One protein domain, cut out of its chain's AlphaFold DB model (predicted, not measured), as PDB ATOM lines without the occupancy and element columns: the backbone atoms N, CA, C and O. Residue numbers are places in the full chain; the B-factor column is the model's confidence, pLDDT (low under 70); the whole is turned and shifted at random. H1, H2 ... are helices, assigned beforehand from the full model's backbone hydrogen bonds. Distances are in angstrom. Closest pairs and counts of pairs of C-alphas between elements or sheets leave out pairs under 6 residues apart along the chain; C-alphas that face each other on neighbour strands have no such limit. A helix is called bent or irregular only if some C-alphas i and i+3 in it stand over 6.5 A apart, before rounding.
ATOM      1  N   HIS A   2      -9.580 -20.124  11.735       85.62
ATOM      2  CA  HIS A   2     -10.601 -20.898  11.008       85.62
ATOM      3  C   HIS A   2     -11.814 -20.052  10.591       85.62
ATOM      4  O   HIS A   2     -12.238 -20.108   9.440       85.62
ATOM      5  N   ASP A   3     -12.362 -19.256  11.511       85.81
ATOM      6  CA  ASP A   3     -13.570 -18.473  11.224       85.81
ATOM      7  C   ASP A   3     -13.288 -17.398  10.169       85.81
ATOM      8  O   ASP A   3     -14.023 -17.288   9.200       85.81
ATOM      9  N   TYR A   4     -12.119 -16.758  10.247       87.75
ATOM     10  CA  TYR A   4     -11.625 -15.829   9.228       87.75
ATOM     11  C   TYR A   4     -11.453 -16.485   7.841       87.75
ATOM     12  O   TYR A   4     -11.912 -15.948   6.839       87.75
ATOM     13  N   THR A   5     -10.856 -17.682   7.755       87.62
ATOM     14  CA  THR A   5     -10.751 -18.417   6.475       87.62
ATOM     15  C   THR A   5     -12.105 -18.878   5.942       87.62
ATOM     16  O   THR A   5     -12.302 -18.949   4.732       87.62
ATOM     17  N   SER A   6     -13.046 -19.176   6.840       87.00
ATOM     18  CA  SER A   6     -14.419 -19.513   6.480       87.00
ATOM     19  C   SER A   6     -15.169 -18.296   5.942       87.00
ATOM     20  O   SER A   6     -15.869 -18.421   4.944       87.00
ATOM     21  N   GLU A   7     -15.003 -17.123   6.551       88.62
ATOM     22  CA  GLU A   7     -15.601 -15.863   6.097       88.62
ATOM     23  C   GLU A   7     -15.078 -15.449   4.717       88.62
ATOM     24  O   GLU A   7     -15.879 -15.120   3.844       88.62
ATOM     25  N   ILE A   8     -13.766 -15.553   4.477       87.94
ATOM     26  CA  ILE A   8     -13.162 -15.276   3.162       87.94
ATOM     27  C   ILE A   8     -13.710 -16.228   2.096       87.94
ATOM     28  O   ILE A   8     -14.176 -15.789   1.048       87.94
ATOM     29  N   ALA A   9     -13.712 -17.535   2.365       84.44
ATOM     30  CA  ALA A   9     -14.175 -18.515   1.388       84.44
ATOM     31  C   ALA A   9     -15.676 -18.377   1.078       84.44
ATOM     32  O   ALA A   9     -16.089 -18.582  -0.064       84.44
ATOM     33  N   VAL A  10     -16.492 -18.020   2.077       87.50
ATOM     34  CA  VAL A  10     -17.925 -17.743   1.892       87.50
ATOM     35  C   VAL A  10     -18.136 -16.443   1.111       87.50
ATOM     36  O   VAL A  10     -19.031 -16.394   0.269       87.50
ATOM     37  N   ALA A  11     -17.310 -15.417   1.327       86.56
ATOM     38  CA  ALA A  11     -17.372 -14.168   0.569       86.56
ATOM     39  C   ALA A  11     -16.981 -14.351  -0.911       86.56
ATOM     40  O   ALA A  11     -17.605 -13.753  -1.784       86.56
ATOM     41  N   GLU A  12     -15.987 -15.194  -1.205       85.44
ATOM     42  CA  GLU A  12     -15.484 -15.407  -2.571       85.44
ATOM     43  C   GLU A  12     -16.291 -16.435  -3.380       85.44
ATOM     44  O   GLU A  12     -16.449 -16.285  -4.592       85.44
ATOM     45  N   PHE A  13     -16.805 -17.487  -2.735       84.19
ATOM     46  CA  PHE A  13     -17.415 -18.637  -3.422       84.19
ATOM     47  C   PHE A  13     -18.860 -18.937  -2.984       84.19
ATOM     48  O   PHE A  13     -19.438 -19.941  -3.417       84.19
ATOM     49  N   GLY A  14     -19.449 -18.086  -2.134       83.50
ATOM     50  CA  GLY A  14     -20.762 -18.297  -1.521       83.50
ATOM     51  C   GLY A  14     -20.770 -19.424  -0.481       83.50
ATOM     52  O   GLY A  14     -19.792 -20.151  -0.315       83.50
ATOM     53  N   ASP A  15     -21.895 -19.627   0.213       85.12
ATOM     54  CA  ASP A  15     -22.052 -20.729   1.180       85.12
ATOM     55  C   ASP A  15     -22.304 -22.075   0.471       85.12
ATOM     56  O   ASP A  15     -23.391 -22.656   0.488       85.12
ATOM     57  N   THR A  16     -21.283 -22.565  -0.231       90.62
ATOM     58  CA  THR A  16     -21.304 -23.864  -0.910       90.62
ATOM     59  C   THR A  16     -20.432 -24.887  -0.182       90.62
ATOM     60  O   THR A  16     -19.499 -24.566   0.557       90.62
ATOM     61  N   ARG A  17     -20.698 -26.185  -0.394       86.38
ATOM     62  CA  ARG A  17     -19.851 -27.267   0.152       86.38
ATOM     63  C   ARG A  17     -18.395 -27.153  -0.326       86.38
ATOM     64  O   ARG A  17     -17.482 -27.479   0.427       86.38
ATOM     65  N   ILE A  18     -18.195 -26.673  -1.554       86.19
ATOM     66  CA  ILE A  18     -16.873 -26.452  -2.152       86.19
ATOM     67  C   ILE A  18     -16.159 -25.296  -1.441       86.19
ATOM     68  O   ILE A  18     -14.998 -25.454  -1.071       86.19
ATOM     69  N   ALA A  19     -16.860 -24.188  -1.168       87.38
ATOM     70  CA  ALA A  19     -16.326 -23.067  -0.395       87.38
ATOM     71  C   ALA A  19     -15.865 -23.504   1.003       87.38
ATOM     72  O   ALA A  19     -14.746 -23.205   1.403       87.38
ATOM     73  N   ARG A  20     -16.666 -24.315   1.709       85.75
ATOM     74  CA  ARG A  20     -16.272 -24.881   3.011       85.75
ATOM     75  C   ARG A  20     -15.036 -25.779   2.914       85.75
ATOM     76  O   ARG A  20     -14.175 -25.702   3.781       85.75
ATOM     77  N   SER A  21     -14.913 -26.604   1.872       88.44
ATOM     78  CA  SER A  21     -13.713 -27.434   1.658       88.44
ATOM     79  C   SER A  21     -12.462 -26.581   1.432       88.44
ATOM     80  O   SER A  21     -11.425 -26.846   2.036       88.44
ATOM     81  N   ARG A  22     -12.572 -25.524   0.619       87.06
ATOM     82  CA  ARG A  22     -11.476 -24.574   0.376       87.06
ATOM     83  C   ARG A  22     -11.114 -23.776   1.624       87.06
ATOM     84  O   ARG A  22      -9.934 -23.606   1.897       87.06
ATOM     85  N   ALA A  23     -12.099 -23.371   2.427       88.62
ATOM     86  CA  ALA A  23     -11.865 -22.733   3.723       88.62
ATOM     87  C   ALA A  23     -11.002 -23.609   4.638       88.62
ATOM     88  O   ALA A  23     -10.074 -23.120   5.273       88.62
ATOM     89  N   TRP A  24     -11.282 -24.916   4.680       89.25
ATOM     90  CA  TRP A  24     -10.480 -25.871   5.443       89.25
ATOM     91  C   TRP A  24      -9.063 -26.024   4.888       89.25
ATOM     92  O   TRP A  24      -8.118 -26.073   5.668       89.25
ATOM     93  N   GLU A  25      -8.886 -26.071   3.567       90.88
ATOM     94  CA  GLU A  25      -7.556 -26.110   2.939       90.88
ATOM     95  C   GLU A  25      -6.740 -24.840   3.232       90.88
ATOM     96  O   GLU A  25      -5.569 -24.935   3.608       90.88
ATOM     97  N   MET A  26      -7.366 -23.663   3.154       88.56
ATOM     98  CA  MET A  26      -6.761 -22.381   3.538       88.56
ATOM     99  C   MET A  26      -6.423 -22.334   5.031       88.56
ATOM    100  O   MET A  26      -5.359 -21.868   5.423       88.56
ATOM    101  N   PHE A  27      -7.302 -22.857   5.886       90.94
ATOM    102  CA  PHE A  27      -7.026 -22.973   7.314       90.94
ATOM    103  C   PHE A  27      -5.820 -23.874   7.586       90.94
ATOM    104  O   PHE A  27      -4.972 -23.520   8.399       90.94
ATOM    105  N   TYR A  28      -5.729 -25.029   6.920       91.38
ATOM    106  CA  TYR A  28      -4.628 -25.964   7.129       91.38
ATOM    107  C   TYR A  28      -3.292 -25.423   6.628       91.38
ATOM    108  O   TYR A  28      -2.301 -25.580   7.329       91.38
ATOM    109  N   THR A  29      -3.269 -24.771   5.466       90.38
ATOM    110  CA  THR A  29      -2.055 -24.119   4.940       90.38
ATOM    111  C   THR A  29      -1.580 -23.010   5.875       90.38
ATOM    112  O   THR A  29      -0.423 -23.017   6.282       90.38
ATOM    113  N   LEU A  30      -2.484 -22.149   6.346       90.31
ATOM    114  CA  LEU A  30      -2.146 -21.123   7.337       90.31
ATOM    115  C   LEU A  30      -1.701 -21.710   8.683       90.31
ATOM    116  O   LEU A  30      -0.796 -21.173   9.313       90.31
ATOM    117  N   ALA A  31      -2.320 -22.796   9.149       88.00
ATOM    118  CA  ALA A  31      -1.920 -23.452  10.395       88.00
ATOM    119  C   ALA A  31      -0.538 -24.121  10.284       88.00
ATOM    120  O   ALA A  31       0.222 -24.123  11.254       88.00
ATOM    121  N   GLU A  32      -0.206 -24.667   9.117       91.44
ATOM    122  CA  GLU A  32       1.096 -25.264   8.827       91.44
ATOM    123  C   GLU A  32       2.185 -24.187   8.710       91.44
ATOM    124  O   GLU A  32       3.227 -24.305   9.348       91.44
ATOM    125  N   GLU A  33       1.919 -23.090   7.996       90.75
ATOM    126  CA  GLU A  33       2.871 -21.987   7.804       90.75
ATOM    127  C   GLU A  33       3.088 -21.144   9.069       90.75
ATOM    128  O   GLU A  33       4.224 -20.828   9.417       90.75
ATOM    129  N   ALA A  34       2.014 -20.772   9.773       90.06
ATOM    130  CA  ALA A  34       2.102 -19.860  10.914       90.06
ATOM    131  C   ALA A  34       2.438 -20.566  12.235       90.06
ATOM    132  O   ALA A  34       3.082 -19.970  13.097       90.06
ATOM    133  N   LEU A  35       1.971 -21.808  12.424       85.62
ATOM    134  CA  LEU A  35       2.105 -22.536  13.693       85.62
ATOM    135  C   LEU A  35       2.906 -23.840  13.581       85.62
ATOM    136  O   LEU A  35       3.141 -24.478  14.608       85.62
ATOM    137  N   GLY A  36       3.305 -24.269  12.378       88.50
ATOM    138  CA  GLY A  36       4.008 -25.542  12.180       88.50
ATOM    139  C   GLY A  36       3.167 -26.771  12.546       88.50
ATOM    140  O   GLY A  36       3.717 -27.832  12.839       88.50
ATOM    141  N   LEU A  37       1.835 -26.639  12.592       89.44
ATOM    142  CA  LEU A  37       0.938 -27.720  12.993       89.44
ATOM    143  C   LEU A  37       0.535 -28.566  11.787       89.44
ATOM    144  O   LEU A  37       0.017 -28.060  10.795       89.44
ATOM    145  N   SER A  38       0.673 -29.885  11.916       91.12
ATOM    146  CA  SER A  38       0.128 -30.821  10.928       91.12
ATOM    147  C   SER A  38      -1.403 -30.732  10.845       91.12
ATOM    148  O   SER A  38      -2.084 -30.405  11.822       91.12
ATOM    149  N   ARG A  39      -1.980 -31.104   9.693       88.75
ATOM    150  CA  ARG A  39      -3.440 -31.054   9.456       88.75
ATOM    151  C   ARG A  39      -4.262 -31.752  10.548       88.75
ATOM    152  O   ARG A  39      -5.287 -31.236  10.992       88.75
ATOM    153  N   SER A  40      -3.809 -32.919  11.004       86.44
ATOM    154  CA  SER A  40      -4.479 -33.695  12.054       86.44
ATOM    155  C   SER A  40      -4.432 -32.994  13.415       86.44
ATOM    156  O   SER A  40      -5.437 -32.975  14.126       86.44
ATOM    157  N   GLN A  41      -3.304 -32.369  13.759       85.56
ATOM    158  CA  GLN A  41      -3.141 -31.600  14.995       85.56
ATOM    159  C   GLN A  41      -3.963 -30.308  14.969       85.56
ATOM    160  O   GLN A  41      -4.661 -30.020  15.939       85.56
ATOM    161  N   ALA A  42      -3.952 -29.571  13.856       85.94
ATOM    162  CA  ALA A  42      -4.741 -28.352  13.694       85.94
ATOM    163  C   ALA A  42      -6.245 -28.627  13.870       85.94
ATOM    164  O   ALA A  42      -6.935 -27.910  14.596       85.94
ATOM    165  N   ASN A  43      -6.746 -29.719  13.281       88.00
ATOM    166  CA  ASN A  43      -8.133 -30.145  13.458       88.00
ATOM    167  C   ASN A  43      -8.428 -30.571  14.910       88.00
ATOM    168  O   ASN A  43      -9.470 -30.227  15.467       88.00
ATOM    169  N   LEU A  44      -7.513 -31.301  15.557       87.62
ATOM    170  CA  LEU A  44      -7.663 -31.695  16.961       87.62
ATOM    171  C   LEU A  44      -7.787 -30.466  17.866       87.62
ATOM    172  O   LEU A  44      -8.751 -30.372  18.626       87.62
ATOM    173  N   HIS A  45      -6.859 -29.515  17.750       86.25
ATOM    174  CA  HIS A  45      -6.877 -28.291  18.543       86.25
ATOM    175  C   HIS A  45      -8.150 -27.490  18.297       86.25
ATOM    176  O   HIS A  45      -8.809 -27.121  19.262       86.25
ATOM    177  N   LEU A  46      -8.555 -27.293  17.041       86.69
ATOM    178  CA  LEU A  46      -9.791 -26.577  16.722       86.69
ATOM    179  C   LEU A  46     -11.019 -27.212  17.393       86.69
ATOM    180  O   LEU A  46     -11.864 -26.509  17.941       86.69
ATOM    181  N   ASN A  47     -11.116 -28.543  17.377       87.19
ATOM    182  CA  ASN A  47     -12.227 -29.248  18.011       87.19
ATOM    183  C   ASN A  47     -12.213 -29.113  19.540       87.19
ATOM    184  O   ASN A  47     -13.279 -28.987  20.139       87.19
ATOM    185  N   LEU A  48     -11.033 -29.115  20.169       87.75
ATOM    186  CA  LEU A  48     -10.908 -28.840  21.602       87.75
ATOM    187  C   LEU A  48     -11.293 -27.393  21.922       87.75
ATOM    188  O   LEU A  48     -12.107 -27.170  22.810       87.75
ATOM    189  N   TYR A  49     -10.792 -26.426  21.152       85.00
ATOM    190  CA  TYR A  49     -11.138 -25.015  21.309       85.00
ATOM    191  C   TYR A  49     -12.638 -24.770  21.165       85.00
ATOM    192  O   TYR A  49     -13.199 -24.032  21.960       85.00
ATOM    193  N   ARG A  50     -13.317 -25.423  20.215       85.00
ATOM    194  CA  ARG A  50     -14.777 -25.309  20.073       85.00
ATOM    195  C   ARG A  50     -15.543 -25.878  21.265       85.00
ATOM    196  O   ARG A  50     -16.544 -25.292  21.656       85.00
ATOM    197  N   ARG A  51     -15.097 -27.005  21.831       84.31
ATOM    198  CA  ARG A  51     -15.755 -27.632  22.993       84.31
ATOM    199  C   ARG A  51     -15.546 -26.826  24.273       84.31
ATOM    200  O   ARG A  51     -16.476 -26.707  25.052       84.31
ATOM    201  N   PHE A  52     -14.350 -26.278  24.471       87.19
ATOM    202  CA  PHE A  52     -13.969 -25.574  25.698       87.19
ATOM    203  C   PHE A  52     -13.928 -24.050  25.534       87.19
ATOM    204  O   PHE A  52     -13.341 -23.367  26.365       87.19
ATOM    205  N   LEU A  53     -14.562 -23.499  24.492       82.50
ATOM    206  CA  LEU A  53     -14.574 -22.054  24.222       82.50
ATOM    207  C   LEU A  53     -15.159 -21.251  25.393       82.50
ATOM    208  O   LEU A  53     -14.743 -20.127  25.645       82.50
ATOM    209  N   GLN A  54     -16.129 -21.838  26.094       80.38
ATOM    210  CA  GLN A  54     -16.791 -21.227  27.247       80.38
ATOM    211  C   GLN A  54     -16.000 -21.429  28.553       80.38
ATOM    212  O   GLN A  54     -16.146 -20.640  29.480       80.38
ATOM    213  N   HIS A  55     -15.082 -22.404  28.591       77.81
ATOM    214  CA  HIS A  55     -14.248 -22.728  29.751       77.81
ATOM    215  C   HIS A  55     -12.799 -22.289  29.508       77.81
ATOM    216  O   HIS A  55     -11.901 -23.105  29.284       77.81
ATOM    217  N   ASN A  56     -12.539 -20.979  29.581       74.38
ATOM    218  CA  ASN A  56     -11.187 -20.420  29.403       74.38
ATOM    219  C   ASN A  56     -10.161 -21.001  30.404       74.38
ATOM    220  O   ASN A  56      -8.973 -21.114  30.092       74.38
ATOM    221  N   GLY A  57     -10.622 -21.428  31.587       75.75
ATOM    222  CA  GLY A  57      -9.802 -22.146  32.568       75.75
ATOM    223  C   GLY A  57      -9.303 -23.500  32.053       75.75
ATOM    224  O   GLY A  57      -8.136 -23.841  32.235       75.75
ATOM    225  N   ALA A  58     -10.128 -24.238  31.304       80.12
ATOM    226  CA  ALA A  58      -9.764 -25.550  30.768       80.12
ATOM    227  C   ALA A  58      -8.602 -25.439  29.777       80.12
ATOM    228  O   ALA A  58      -7.635 -26.193  29.855       80.12
ATOM    229  N   LEU A  59      -8.678 -24.471  28.862       82.00
ATOM    230  CA  LEU A  59      -7.696 -24.288  27.790       82.00
ATOM    231  C   LEU A  59      -6.322 -23.830  28.297       82.00
ATOM    232  O   LEU A  59      -5.317 -24.085  27.637       82.00
ATOM    233  N   THR A  60      -6.270 -23.165  29.452       83.12
ATOM    234  CA  THR A  60      -5.019 -22.658  30.037       83.12
ATOM    235  C   THR A  60      -4.386 -23.633  31.028       83.12
ATOM    236  O   THR A  60      -3.161 -23.680  31.134       83.12
ATOM    237  N   LYS A  61      -5.196 -24.410  31.756       82.75
ATOM    238  CA  LYS A  61      -4.730 -25.264  32.863       82.75
ATOM    239  C   LYS A  61      -4.586 -26.736  32.488       82.75
ATOM    240  O   LYS A  61      -3.793 -27.456  33.105       82.75
ATOM    241  N   LEU A  62      -5.342 -27.214  31.501       84.38
ATOM    242  CA  LEU A  62      -5.348 -28.623  31.120       84.38
ATOM    243  C   LEU A  62      -4.437 -28.889  29.927       84.38
ATOM    244  O   LEU A  62      -4.367 -28.129  28.964       84.38
ATOM    245  N   ASN A  63      -3.756 -30.030  29.976       88.06
ATOM    246  CA  ASN A  63      -2.948 -30.491  28.859       88.06
ATOM    247  C   ASN A  63      -3.855 -31.006  27.733       88.06
ATOM    248  O   ASN A  63      -4.924 -31.566  27.983       88.06
ATOM    249  N   THR A  64      -3.381 -30.958  26.485       85.25
ATOM    250  CA  THR A  64      -4.112 -31.481  25.314       85.25
ATOM    251  C   THR A  64      -4.603 -32.923  25.510       85.25
ATOM    252  O   THR A  64      -5.703 -33.274  25.094       85.25
ATOM    253  N   GLY A  65      -3.822 -33.770  26.192       83.88
ATOM    254  CA  GLY A  65      -4.213 -35.151  26.497       83.88
ATOM    255  C   GLY A  65      -5.358 -35.282  27.513       83.88
ATOM    256  O   GLY A  65      -6.126 -36.239  27.437       83.88
ATOM    257  N   GLU A  66      -5.482 -34.340  28.444       86.88
ATOM    258  CA  GLU A  66      -6.544 -34.289  29.461       86.88
ATOM    259  C   GLU A  66      -7.831 -33.727  28.854       86.88
ATOM    260  O   GLU A  66      -8.890 -34.342  28.976       86.88
ATOM    261  N   LEU A  67      -7.711 -32.652  28.066       87.12
ATOM    262  CA  LEU A  67      -8.806 -32.098  27.265       87.12
ATOM    263  C   LEU A  67      -9.401 -33.141  26.308       87.12
ATOM    264  O   LEU A  67     -10.609 -33.184  26.098       87.12
ATOM    265  N   MET A  68      -8.574 -34.040  25.765       85.75
ATOM    266  CA  MET A  68      -9.048 -35.144  24.924       85.75
ATOM    267  C   MET A  68      -9.890 -36.183  25.677       85.75
ATOM    268  O   MET A  68     -10.717 -36.839  25.046       85.75
ATOM    269  N   ILE A  69      -9.709 -36.348  26.992       86.75
ATOM    270  CA  ILE A  69     -10.596 -37.198  27.804       86.75
ATOM    271  C   ILE A  69     -11.929 -36.490  28.020       86.75
ATOM    272  O   ILE A  69     -12.978 -37.079  27.757       86.75
ATOM    273  N   LEU A  70     -11.872 -35.223  28.433       86.25
ATOM    274  CA  LEU A  70     -13.042 -34.393  28.731       86.25
ATOM    275  C   LEU A  70     -13.839 -33.993  27.480       86.25
ATOM    276  O   LEU A  70     -14.950 -33.485  27.574       86.25
ATOM    277  N   ARG A  71     -13.303 -34.247  26.279       84.94
ATOM    278  CA  ARG A  71     -13.993 -34.003  25.008       84.94
ATOM    279  C   ARG A  71     -15.272 -34.837  24.848       84.94
ATOM    280  O   ARG A  71     -16.138 -34.447  24.066       84.94
ATOM    281  N   ARG A  72     -15.379 -36.003  25.499       84.50
ATOM    282  CA  ARG A  72     -16.560 -36.875  25.355       84.50
ATOM    283  C   ARG A  72     -17.813 -36.126  25.819       84.50
ATOM    284  O   ARG A  72     -17.777 -35.421  26.818       84.50
ATOM    285  N   SER A  73     -18.919 -36.312  25.101       78.00
ATOM    286  CA  SER A  73     -20.221 -35.712  25.435       78.00
ATOM    287  C   SER A  73     -20.774 -36.162  26.784       78.00
ATOM    288  O   SER A  73     -21.670 -35.519  27.310       78.00
ATOM    289  N   ASP A  74     -20.245 -37.260  27.320       82.88
ATOM    290  CA  ASP A  74     -20.679 -37.861  28.579       82.88
ATOM    291  C   ASP A  74     -20.282 -37.024  29.801       82.88
ATOM    292  O   ASP A  74     -20.767 -37.316  30.891       82.88
ATOM    293  N   TYR A  75     -19.390 -36.038  29.633       86.56
ATOM    294  CA  TYR A  75     -18.967 -35.131  30.696       86.56
ATOM    295  C   TYR A  75     -19.775 -33.834  30.660       86.56
ATOM    296  O   TYR A  75     -19.874 -33.190  29.605       86.56
ATOM    297  N   THR A  76     -20.332 -33.463  31.811       87.44
ATOM    298  CA  THR A  76     -21.050 -32.196  31.994       87.44
ATOM    299  C   THR A  76     -20.068 -31.038  32.179       87.44
ATOM    300  O   THR A  76     -18.891 -31.235  32.475       87.44
ATOM    301  N   GLU A  77     -20.542 -29.810  31.968       85.75
ATOM    302  CA  GLU A  77     -19.733 -28.593  32.138       85.75
ATOM    303  C   GLU A  77     -19.256 -28.435  33.594       85.75
ATOM    304  O   GLU A  77     -18.089 -28.141  33.832       85.75
ATOM    305  N   GLU A  78     -20.107 -28.780  34.565       86.81
ATOM    306  CA  GLU A  78     -19.776 -28.777  35.999       86.81
ATOM    307  C   GLU A  78     -18.652 -29.761  36.354       86.81
ATOM    308  O   GLU A  78     -17.764 -29.447  37.145       86.81
ATOM    309  N   GLU A  79     -18.652 -30.953  35.750       88.31
ATOM    310  CA  GLU A  79     -17.589 -31.943  35.952       88.31
ATOM    311  C   GLU A  79     -16.252 -31.453  35.387       88.31
ATOM    312  O   GLU A  79     -15.194 -31.727  35.957       88.31
ATOM    313  N   VAL A  80     -16.291 -30.731  34.264       87.75
ATOM    314  CA  VAL A  80     -15.104 -30.116  33.666       87.75
ATOM    315  C   VAL A  80     -14.553 -29.036  34.594       87.75
ATOM    316  O   VAL A  80     -13.349 -29.032  34.845       87.75
ATOM    317  N   ASP A  81     -15.411 -28.177  35.143       88.75
ATOM    318  CA  ASP A  81     -15.002 -27.118  36.069       88.75
ATOM    319  C   ASP A  81     -14.432 -27.680  37.379       88.75
ATOM    320  O   ASP A  81     -13.364 -27.247  37.817       88.75
ATOM    321  N   ALA A  82     -15.046 -28.728  37.938       88.06
ATOM    322  CA  ALA A  82     -14.533 -29.409  39.127       88.06
ATOM    323  C   ALA A  82     -13.136 -30.016  38.899       88.06
ATOM    324  O   ALA A  82     -12.271 -29.964  39.775       88.06
ATOM    325  N   VAL A  83     -12.878 -30.570  37.708       88.75
ATOM    326  CA  VAL A  83     -11.547 -31.087  37.344       88.75
ATOM    327  C   VAL A  83     -10.522 -29.956  37.211       88.75
ATOM    328  O   VAL A  83      -9.359 -30.151  37.574       88.75
ATOM    329  N   ILE A  84     -10.922 -28.784  36.705       88.00
ATOM    330  CA  ILE A  84     -10.043 -27.609  36.622       88.00
ATOM    331  C   ILE A  84      -9.673 -27.141  38.028       88.00
ATOM    332  O   ILE A  84      -8.484 -27.037  38.320       88.00
ATOM    333  N   GLU A  85     -10.660 -26.925  38.899       88.31
ATOM    334  CA  GLU A  85     -10.443 -26.474  40.278       88.31
ATOM    335  C   GLU A  85      -9.550 -27.452  41.050       88.31
ATOM    336  O   GLU A  85      -8.578 -27.056  41.698       88.31
ATOM    337  N   TYR A  86      -9.812 -28.754  40.921       87.56
ATOM    338  CA  TYR A  86      -8.996 -29.772  41.571       87.56
ATOM    339  C   TYR A  86      -7.536 -29.729  41.096       87.56
ATOM    340  O   TYR A  86      -6.613 -29.841  41.901       87.56
ATOM    341  N   LYS A  87      -7.303 -29.505  39.798       87.06
ATOM    342  CA  LYS A  87      -5.949 -29.387  39.243       87.06
ATOM    343  C   LYS A  87      -5.257 -28.073  39.612       87.06
ATOM    344  O   LYS A  87      -4.031 -28.037  39.701       87.06
ATOM    345  N   GLU A  88      -6.008 -26.992  39.800       86.75
ATOM    346  CA  GLU A  88      -5.447 -25.737  40.308       86.75
ATOM    347  C   GLU A  88      -4.914 -25.897  41.731       86.75
ATOM    348  O   GLU A  88      -3.855 -25.351  42.044       86.75
ATOM    349  N   ASN A  89      -5.597 -26.700  42.548       88.00
ATOM    350  CA  ASN A  89      -5.159 -27.029  43.900       88.00
ATOM    351  C   ASN A  89      -4.003 -28.047  43.909       88.00
ATOM    352  O   ASN A  89      -3.033 -27.850  44.640       88.00
ATOM    353  N   ASP A  90      -4.056 -29.074  43.050       87.25
ATOM    354  CA  ASP A  90      -3.032 -30.121  42.935       87.25
ATOM    355  C   ASP A  90      -2.460 -30.230  41.499       87.25
ATOM    356  O   ASP A  90      -2.919 -31.037  40.681       87.25
ATOM    357  N   PRO A  91      -1.375 -29.497  41.168       83.00
ATOM    358  CA  PRO A  91      -0.776 -29.510  39.826       83.00
ATOM    359  C   PRO A  91      -0.165 -30.855  39.405       83.00
ATOM    360  O   PRO A  91       0.108 -31.078  38.226       83.00
ATOM    361  N   THR A  92       0.080 -31.756  40.361       85.88
ATOM    362  CA  THR A  92       0.597 -33.117  40.126       85.88
ATOM    363  C   THR A  92      -0.472 -34.069  39.591       85.88
ATOM    364  O   THR A  92      -0.164 -35.210  39.230       85.88
ATOM    365  N   TYR A  93      -1.724 -33.613  39.525       85.50
ATOM    366  CA  TYR A  93      -2.852 -34.397  39.073       85.50
ATOM    367  C   TYR A  93      -2.716 -34.821  37.606       85.50
ATOM    368  O   TYR A  93      -2.528 -34.009  36.700       85.50
ATOM    369  N   GLN A  94      -2.802 -36.134  37.372       85.44
ATOM    370  CA  GLN A  94      -2.543 -36.734  36.067       85.44
ATOM    371  C   GLN A  94      -3.822 -37.130  35.335       85.44
ATOM    372  O   GLN A  94      -4.809 -37.572  35.921       85.44
ATOM    373  N   ARG A  95      -3.711 -37.151  34.004       85.00
ATOM    374  CA  ARG A  95      -4.716 -37.641  33.050       85.00
ATOM    375  C   ARG A  95      -5.429 -38.941  33.457       85.00
ATOM    376  O   ARG A  95      -6.613 -39.092  33.172       85.00
ATOM    377  N   LYS A  96      -4.721 -39.900  34.062       86.62
ATOM    378  CA  LYS A  96      -5.278 -41.218  34.424       86.62
ATOM    379  C   LYS A  96      -6.349 -41.132  35.516       86.62
ATOM    380  O   LYS A  96      -7.259 -41.954  35.520       86.62
ATOM    381  N   ASN A  97      -6.270 -40.120  36.374       87.69
ATOM    382  CA  ASN A  97      -7.115 -39.998  37.557       87.69
ATOM    383  C   ASN A  97      -8.422 -39.240  37.270       87.69
ATOM    384  O   ASN A  97      -9.357 -39.339  38.060       87.69
ATOM    385  N   ILE A  98      -8.514 -38.538  36.128       88.19
ATOM    386  CA  ILE A  98      -9.681 -37.723  35.729       88.19
ATOM    387  C   ILE A  98     -10.970 -38.541  35.754       88.19
ATOM    388  O   ILE A  98     -11.986 -38.093  36.271       88.19
ATOM    389  N   ARG A  99     -10.930 -39.766  35.226       88.12
ATOM    390  CA  ARG A  99     -12.123 -40.609  35.138       88.12
ATOM    391  C   ARG A  99     -12.628 -41.044  36.512       88.12
ATOM    392  O   ARG A  99     -13.817 -40.948  36.779       88.12
ATOM    393  N   GLU A 100     -11.718 -41.502  37.369       89.81
ATOM    394  CA  GLU A 100     -12.062 -41.947  38.719       89.81
ATOM    395  C   GLU A 100     -12.572 -40.781  39.574       89.81
ATOM    396  O   GLU A 100     -13.525 -40.940  40.333       89.81
ATOM    397  N   PHE A 101     -11.981 -39.595  39.416       89.94
ATOM    398  CA  PHE A 101     -12.451 -38.388  40.086       89.94
ATOM    399  C   PHE A 101     -13.874 -38.027  39.673       89.94
ATOM    400  O   PHE A 101     -14.711 -37.842  40.548       89.94
ATOM    401  N   VAL A 102     -14.174 -38.001  38.371       90.25
ATOM    402  CA  VAL A 102     -15.533 -37.699  37.900       90.25
ATOM    403  C   VAL A 102     -16.538 -38.736  38.408       90.25
ATOM    404  O   VAL A 102     -17.625 -38.373  38.839       90.25
ATOM    405  N   GLU A 103     -16.187 -40.025  38.436       91.06
ATOM    406  CA  GLU A 103     -17.068 -41.057  39.002       91.06
ATOM    407  C   GLU A 103     -17.327 -40.855  40.503       91.06
ATOM    408  O   GLU A 103     -18.457 -41.029  40.960       91.06
ATOM    409  N   ARG A 104     -16.309 -40.462  41.277       91.31
ATOM    410  CA  ARG A 104     -16.478 -40.113  42.697       91.31
ATOM    411  C   ARG A 104     -17.321 -38.852  42.869       91.31
ATOM    412  O   ARG A 104     -18.200 -38.839  43.723       91.31
TER     413      ARG A 104
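What this domain is: This is residues 2 to 104 of the 560 residues of an uncharacterized protein of Cupriavidus sp. UYMSc13B (UniProt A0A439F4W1). Picture an elongated, loose row of helices: at one end the longest helix, H2, makes a helical hairpin with H1, and at the other end four helices, H4 to H7, form a small cluster. H3 sits in the middle and bridges the two ends, with its first residues at H2 and residues 45 to 48 at H5. The printed part has 103 residues with seven named helices, H1 to H7 in order along the chain, and no named strand; its class is all helix. The radius of gyration of the C-alphas is 16.9 A, and the C-alphas span 51 by 26 by 18 A.

How they stand to each other: Start at H2, residues 17 to 35. With its residues 19 to 27 alone it touches H1, residues 2 to 13; the closest C-alphas are those of Ser 6 and Ala 23, 4.9 A apart. These two form a helical hairpin, at a steep tilt of 43 degrees, opposite ways. With residues 28 to 32 alone, H2 touches H3, residues 39 to 51, which uses 39 to 42 alone; C-alphas 28 and 39 are closest at 5.7 A, and the lines are about perpendicular at 77 degrees. Go on to H5, residues 64 to 70: H3 only just touches it, with 3 pairs of C-alphas within 8 A, the closest being those of Leu 48 and Leu 67, 6.9 A apart. H5 touches H7, residues 95 to 104, at a shallow tilt of 20 degrees, the same way; the closest C-alphas, of Glu 66 and Arg 95, are 5.2 A apart. H7 touches H6, residues 77 to 89, which uses 79 to 83 alone; the closest C-alphas are those of Glu 79 and Val 102, at 6.4 A. H6 also touches H4, residues 56 to 61, with the C-alphas of Ala 58 and Ile 84 closest at 6.2 A. The helix packing is mostly crossed. H1 and H7 are apart. In H1, H2, H3, H4 and H6 every O i to N i+4 pair is within hydrogen-bond range; in H5 it is 2 of 3 and in H7 4 of 6.

Where its parts are: Find C-alpha 17 at (-19.851, -27.267, 0.152); from there H2 runs 26.2 A to C-alpha 35. H1 begins at C-alpha 2, (-10.601, -20.898, 11.008), and is 16.1 A long. H3 measures 18.6 A, H4 8.8 A, H5 10.0 A and H6 18.8 A. H7, 15.4 A, ends at C-alpha 104, (-16.478, -40.113, 42.697); it is irregular, but only just, with C-alphas 96 and 99 6.9 A apart.

The domain as a whole: Look at Glu 12 and Arg 104 for the two C-alphas farthest apart, 51.6 A. The printed part has no cut. The link from H5 to H6 is short, the other links are tight, and none is long. The mean pLDDT of the printed part is 86.6, and no printed residue is under 70.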